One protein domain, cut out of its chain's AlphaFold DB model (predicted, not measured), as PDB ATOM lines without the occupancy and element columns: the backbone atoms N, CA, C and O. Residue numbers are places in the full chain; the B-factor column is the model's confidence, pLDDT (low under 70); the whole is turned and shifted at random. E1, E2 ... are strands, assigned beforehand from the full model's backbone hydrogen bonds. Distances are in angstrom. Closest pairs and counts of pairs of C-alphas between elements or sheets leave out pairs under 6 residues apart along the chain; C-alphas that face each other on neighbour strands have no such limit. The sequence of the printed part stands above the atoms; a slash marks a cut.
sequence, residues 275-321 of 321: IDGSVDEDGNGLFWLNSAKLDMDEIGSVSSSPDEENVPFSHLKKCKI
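This is residues 275 to 321 of the 321 residues of an uncharacterized protein of Chryseobacterium sp. (strain P1-3) (UniProt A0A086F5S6). A narrow three-stranded sheet of two successive hairpins, E1 with E2 and E2 with E3, makes the body, and a long tail without a named element, residues 303 to 321, loops away from the end of E3, passes the end of the sheet where E1 and E2 are linked, and comes back to pair briefly with E1 along its open edge. The E2 and E3 hairpin reaches farther than E1 at its linked end, around Lys 293. The printed part has 47 residues, with three named strands in the order E1, E2, E3 and no named helix; the sheet has the order E1, E2, E3 and is antiparallel throughout. The class is all strand, though under half of the residues, 19 of 47, are in named elements. The whole is only just loose, close to compact, with a radius of gyration of the C-alphas of 11.7 A, and its outline is flat, with spans of 36 by 23 by 11 A.

The inner strand of the sheet is E2, residues 285 to 291. Its neighbour E3, residues 296 to 302, is an edge strand and runs antiparallel to it, with 164 degrees between their directions. The C-alphas of Leu 286 and Ser 301 face each other at 4.3 A. N 289 and O 298 are within hydrogen-bond range at 2.8 A, as are N 300 and O 287 at 2.9 A. The other edge strand, E1, residues 275 to 279, is also antiparallel to E2, at 164 degrees. The C-alphas of Gly 277 and Phe 287 face each other at 4.2 A, and N 276 and O 288 are 2.8 A apart, within hydrogen-bond range. E1, E2 and E3 form a meander, each strand the antiparallel neighbour of the one before. Residues 278 to 279 of E1 also pair, antiparallel, with residues 319 to 320, a stretch too short to be named.

E2 is 20.2 A long from first to last C-alpha and E3 is 18.3 A. E1 is shorter, 13.8 A, and begins at C-alpha 275 at (76.157, 89.859, 163.571). E2 begins at C-alpha 285 at (69.419, 98.408, 156.821). E3 ends at C-alpha 302 at (66.749, 96.360, 159.929).

The two C-alphas farthest apart, those of Lys 293 and Ser 314, are 35.6 A apart. The links E1 to E2 and E2 to E3 are tight, with 5 and 4 residues. The C-alphas of residues 303 to 321 lie 8 to 15 A from the mean of the C-alphas. The printed part has no cut and ends at residue 321, the chain's last residue. The mean pLDDT of the printed part is 81.3, and residues 319 to 321 are under 70.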
ATOM      1  N   ILE A 275      77.179  89.091 164.282       81.31
ATOM      2  CA  ILE A 275      76.157  89.859 163.571       81.31
ATOM      3  C   ILE A 275      76.850  91.047 162.914       81.31
ATOM      4  O   ILE A 275      77.351  91.911 163.629       81.31
ATOM      5  N   ASP A 276      76.856  91.074 161.588       73.75
ATOM      6  CA  ASP A 276      77.334  92.197 160.781       73.75
ATOM      7  C   ASP A 276      76.130  93.002 160.285       73.75
ATOM      8  O   ASP A 276      75.077  92.433 160.004       73.75
ATOM      9  N   GLY A 277      76.270  94.317 160.136       79.19
ATOM     10  CA  GLY A 277      75.218  95.202 159.636       79.19
ATOM     11  C   GLY A 277      75.694  96.114 158.508       79.19
ATOM     12  O   GLY A 277      76.857  96.499 158.437       79.19
ATOM     13  N   SER A 278      74.797  96.515 157.613       78.31
ATOM     14  CA  SER A 278      75.062  97.567 156.627       78.31
ATOM     15  C   SER A 278      73.852  98.451 156.420       78.31
ATOM     16  O   SER A 278      72.728  97.962 156.476       78.31
ATOM     17  N   VAL A 279      74.084  99.718 156.095       82.50
ATOM     18  CA  VAL A 279      73.066 100.612 155.552       82.50
ATOM     19  C   VAL A 279      73.527 101.129 154.198       82.50
ATOM     20  O   VAL A 279      74.603 101.730 154.099       82.50
ATOM     21  N   ASP A 280      72.727 100.873 153.165       76.88
ATOM     22  CA  ASP A 280      73.033 101.240 151.780       76.88
ATOM     23  C   ASP A 280      72.889 102.759 151.509       76.88
ATOM     24  O   ASP A 280      72.776 103.581 152.427       76.88
ATOM     25  N   GLU A 281      72.969 103.173 150.239       81.44
ATOM     26  CA  GLU A 281      72.853 104.590 149.849       81.44
ATOM     27  C   GLU A 281      71.426 105.147 150.013       81.44
ATOM     28  O   GLU A 281      71.224 106.351 150.243       81.44
ATOM     29  N   ASP A 282      70.441 104.259 149.931       83.25
ATOM     30  CA  ASP A 282      69.020 104.568 150.029       83.25
ATOM     31  C   ASP A 282      68.543 104.586 151.489       83.25
ATOM     32  O   ASP A 282      67.483 105.137 151.789       83.25
ATOM     33  N   GLY A 283      69.380 104.110 152.417       84.19
ATOM     34  CA  GLY A 283      69.104 104.062 153.848       84.19
ATOM     35  C   GLY A 283      68.536 102.719 154.304       84.19
ATOM     36  O   GLY A 283      68.072 102.628 155.438       84.19
ATOM     37  N   ASN A 284      68.540 101.678 153.469       84.62
ATOM     38  CA  ASN A 284      68.018 100.369 153.853       84.62
ATOM     39  C   ASN A 284      69.037  99.628 154.719       84.62
ATOM     40  O   ASN A 284      70.189  99.448 154.319       84.62
ATOM     41  N   GLY A 285      68.607  99.202 155.908       84.31
ATOM     42  CA  GLY A 285      69.419  98.408 156.821       84.31
ATOM     43  C   GLY A 285      69.343  96.919 156.497       84.31
ATOM     44  O   GLY A 285      68.256  96.363 156.349       84.31
ATOM     45  N   LEU A 286      70.494  96.261 156.446       82.06
ATOM     46  CA  LEU A 286      70.648  94.813 156.337       82.06
ATOM     47  C   LEU A 286      71.530  94.321 157.478       82.06
ATOM     48  O   LEU A 286      72.437  95.036 157.904       82.06
ATOM     49  N   PHE A 287      71.288  93.104 157.947       85.06
ATOM     50  CA  PHE A 287      72.190  92.407 158.850       85.06
ATOM     51  C   PHE A 287      72.433  90.974 158.385       85.06
ATOM     52  O   PHE A 287      71.567  90.351 157.774       85.06
ATOM     53  N   TRP A 288      73.605  90.451 158.720       82.56
ATOM     54  CA  TRP A 288      74.005  89.066 158.522       82.56
ATOM     55  C   TRP A 288      74.342  88.473 159.878       82.56
ATOM     56  O   TRP A 288      75.166  89.026 160.597       82.56
ATOM     57  N   LEU A 289      73.719  87.359 160.233       81.25
ATOM     58  CA  LEU A 289      74.008  86.608 161.443       81.25
ATOM     59  C   LEU A 289      74.678  85.296 161.053       81.25
ATOM     60  O   LEU A 289      74.067  84.453 160.408       81.25
ATOM     61  N   ASN A 290      75.919  85.101 161.485       78.06
ATOM     62  CA  ASN A 290      76.666  83.875 161.245       78.06
ATOM     63  C   ASN A 290      77.046  83.201 162.570       78.06
ATOM     64  O   ASN A 290      77.627  83.819 163.464       78.06
ATOM     65  N   SER A 291      76.752  81.912 162.712       82.12
ATOM     66  CA  SER A 291      77.154  81.091 163.849       82.12
ATOM     67  C   SER A 291      77.654  79.727 163.392       82.12
ATOM     68  O   SER A 291      76.880  78.810 163.140       82.12
ATOM     69  N   ALA A 292      78.972  79.538 163.426       76.12
ATOM     70  CA  ALA A 292      79.572  78.221 163.223       76.12
ATOM     71  C   ALA A 292      79.239  77.218 164.351       76.12
ATOM     72  O   ALA A 292      79.337  76.012 164.148       76.12
ATOM     73  N   LYS A 293      78.877  77.694 165.554       82.56
ATOM     74  CA  LYS A 293      78.533  76.831 166.704       82.56
ATOM     75  C   LYS A 293      77.103  76.312 166.645       82.56
ATOM     76  O   LYS A 293      76.845  75.219 167.139       82.56
ATOM     77  N   LEU A 294      76.196  77.124 166.111       86.56
ATOM     78  CA  LEU A 294      74.780  76.798 165.969       86.56
ATOM     79  C   LEU A 294      74.429  76.333 164.550       86.56
ATOM     80  O   LEU A 294      73.281  75.973 164.326       86.56
ATOM     81  N   ASP A 295      75.402  76.324 163.630       84.88
ATOM     82  CA  ASP A 295      75.210  76.046 162.200       84.88
ATOM     83  C   ASP A 295      74.144  76.967 161.577       84.88
ATOM     84  O   ASP A 295      73.196  76.526 160.933       84.88
ATOM     85  N   MET A 296      74.275  78.272 161.846       80.25
ATOM     86  CA  MET A 296      73.353  79.308 161.368       80.25
ATOM     87  C   MET A 296      74.073  80.291 160.448       80.25
ATOM     88  O   MET A 296      75.171  80.751 160.766       80.25
ATOM     89  N   ASP A 297      73.425  80.646 159.344       83.44
ATOM     90  CA  ASP A 297      73.835  81.715 158.432       83.44
ATOM     91  C   ASP A 297      72.561  82.393 157.910       83.44
ATOM     92  O   ASP A 297      71.855  81.855 157.056       83.44
ATOM     93  N   GLU A 298      72.199  83.521 158.514       83.44
ATOM     94  CA  GLU A 298      70.938  84.228 158.284       83.44
ATOM     95  C   GLU A 298      71.197  85.649 157.786       83.44
ATOM     96  O   GLU A 298      72.139  86.315 158.209       83.44
ATOM     97  N   ILE A 299      70.328  86.138 156.906       84.06
ATOM     98  CA  ILE A 299      70.300  87.534 156.475       84.06
ATOM     99  C   ILE A 299      68.923  88.107 156.788       84.06
ATOM    100  O   ILE A 299      67.904  87.456 156.546       84.06
ATOM    101  N   GLY A 300      68.883  89.325 157.312       83.44
ATOM    102  CA  GLY A 300      67.637  90.035 157.569       83.44
ATOM    103  C   GLY A 300      67.761  91.523 157.285       83.44
ATOM    104  O   GLY A 300      68.847  92.038 157.019       83.44
ATOM    105  N   SER A 301      66.630  92.222 157.321       85.06
ATOM    106  CA  SER A 301      66.584  93.676 157.215       85.06
ATOM    107  C   SER A 301      66.385  94.314 158.587       85.06
ATOM    108  O   SER A 301      65.765  93.745 159.486       85.06
ATOM    109  N   VAL A 302      66.941  95.510 158.754       85.38
ATOM    110  CA  VAL A 302      66.749  96.360 159.929       85.38
ATOM    111  C   VAL A 302      66.085  97.650 159.473       85.38
ATOM    112  O   VAL A 302      66.546  98.319 158.550       85.38
ATOM    113  N   SER A 303      64.979  97.977 160.133       85.25
ATOM    114  CA  SER A 303      64.192  99.178 159.877       85.25
ATOM    115  C   SER A 303      64.568 100.290 160.853       85.25
ATOM    116  O   SER A 303      64.918 100.028 162.007       85.25
ATOM    117  N   SER A 304      64.470 101.542 160.409       86.94
ATOM    118  CA  SER A 304      64.602 102.707 161.290       86.94
ATOM    119  C   SER A 304      63.394 102.891 162.217       86.94
ATOM    120  O   SER A 304      63.492 103.616 163.210       86.94
ATOM    121  N   SER A 305      62.282 102.207 161.922       83.94
ATOM    122  CA  SER A 305      61.101 102.109 162.776       83.94
ATOM    123  C   SER A 305      61.053 100.739 163.464       83.94
ATOM    124  O   SER A 305      61.184  99.721 162.786       83.94
ATOM    125  N   PRO A 306      60.827 100.673 164.789       80.00
ATOM    126  CA  PRO A 306      60.622  99.403 165.486       80.00
ATOM    127  C   PRO A 306      59.280  98.738 165.140       80.00
ATOM    128  O   PRO A 306      59.137  97.536 165.357       80.00
ATOM    129  N   ASP A 307      58.318  99.503 164.609       86.00
ATOM    130  CA  ASP A 307      56.938  99.052 164.380       86.00
ATOM    131  C   ASP A 307      56.625  98.788 162.898       86.00
ATOM    132  O   ASP A 307      55.643  98.122 162.573       86.00
ATOM    133  N   GLU A 308      57.444  99.314 161.986       80.88
ATOM    134  CA  GLU A 308      57.227  99.219 160.541       80.88
ATOM    135  C   GLU A 308      58.451  98.598 159.873       80.88
ATOM    136  O   GLU A 308      59.571  99.068 160.065       80.88
ATOM    137  N   GLU A 309      58.259  97.555 159.068       81.56
ATOM    138  CA  GLU A 309      59.342  96.932 158.307       81.56
ATOM    139  C   GLU A 309      59.785  97.815 157.129       81.56
ATOM    140  O   GLU A 309      58.977  98.500 156.503       81.56
ATOM    141  N   ASN A 310      61.073  97.739 156.779       80.94
ATOM    142  CA  ASN A 310      61.669  98.396 155.607       80.94
ATOM    143  C   ASN A 310      61.599  99.936 155.598       80.94
ATOM    144  O   ASN A 310      61.648 100.538 154.526       80.94
ATOM    145  N   VAL A 311      61.513 100.591 156.761       88.50
ATOM    146  CA  VAL A 311      61.631 102.054 156.833       88.50
ATOM    147  C   VAL A 311      63.113 102.436 156.746       88.50
ATOM    148  O   VAL A 311      63.891 102.039 157.620       88.50
ATOM    149  N   PRO A 312      63.537 103.219 155.736       88.06
ATOM    150  CA  PRO A 312      64.940 103.587 155.588       88.06
ATOM    151  C   PRO A 312      65.424 104.513 156.711       88.06
ATOM    152  O   PRO A 312      64.664 105.308 157.274       88.06
ATOM    153  N   PHE A 313      66.716 104.464 157.020       87.94
ATOM    154  CA  PHE A 313      67.369 105.436 157.886       87.94
ATOM    155  C   PHE A 313      67.566 106.757 157.141       87.94
ATOM    156  O   PHE A 313      68.206 106.836 156.094       87.94
ATOM    157  N   SER A 314      67.047 107.835 157.723       86.00
ATOM    158  CA  SER A 314      67.094 109.173 157.123       86.00
ATOM    159  C   SER A 314      68.493 109.795 157.116       86.00
ATOM    160  O   SER A 314      68.809 110.579 156.223       86.00
ATOM    161  N   HIS A 315      69.333 109.441 158.092       85.62
ATOM    162  CA  HIS A 315      70.642 110.071 158.316       85.62
ATOM    163  C   HIS A 315      71.823 109.099 158.235       85.62
ATOM    164  O   HIS A 315      72.955 109.532 158.039       85.62
ATOM    165  N   LEU A 316      71.574 107.800 158.404       78.44
ATOM    166  CA  LEU A 316      72.604 106.772 158.388       78.44
ATOM    167  C   LEU A 316      72.623 106.158 156.984       78.44
ATOM    168  O   LEU A 316      71.650 105.531 156.589       78.44
ATOM    169  N   LYS A 317      73.680 106.408 156.207       82.38
ATOM    170  CA  LYS A 317      73.819 105.960 154.811       82.38
ATOM    171  C   LYS A 317      75.258 105.556 154.535       82.38
ATOM    172  O   LYS A 317      76.167 106.172 155.089       82.38
ATOM    173  N   LYS A 318      75.454 104.575 153.649       73.44
ATOM    174  CA  LYS A 318      76.782 104.062 153.250       73.44
ATOM    175  C   LYS A 318      77.662 103.682 154.445       73.44
ATOM    176  O   LYS A 318      78.836 104.038 154.503       73.44
ATOM    177  N   CYS A 319      77.084 103.000 155.426       66.88
ATOM    178  CA  CYS A 319      77.816 102.580 156.617       66.88
ATOM    179  C   CYS A 319      77.734 101.069 156.784       66.88
ATOM    180  O   CYS A 319      76.765 100.443 156.359       66.88
ATOM    181  N   LYS A 320      78.758 100.478 157.391       63.88
ATOM    182  CA  LYS A 320      78.827  99.043 157.623       63.88
ATOM    183  C   LYS A 320      79.432  98.820 159.009       63.88
ATOM    184  O   LYS A 320      80.462  99.416 159.324       63.88
ATOM    185  N   ILE A 321      78.738  98.060 159.848       56.56
ATOM    186  CA  ILE A 321      78.934  97.949 161.303       56.56
ATOM    187  C   ILE A 321      79.108  96.490 161.677       56.56
ATOM    188  O   ILE A 321      78.607  95.620 160.933       56.56
TER     189      ILE A 321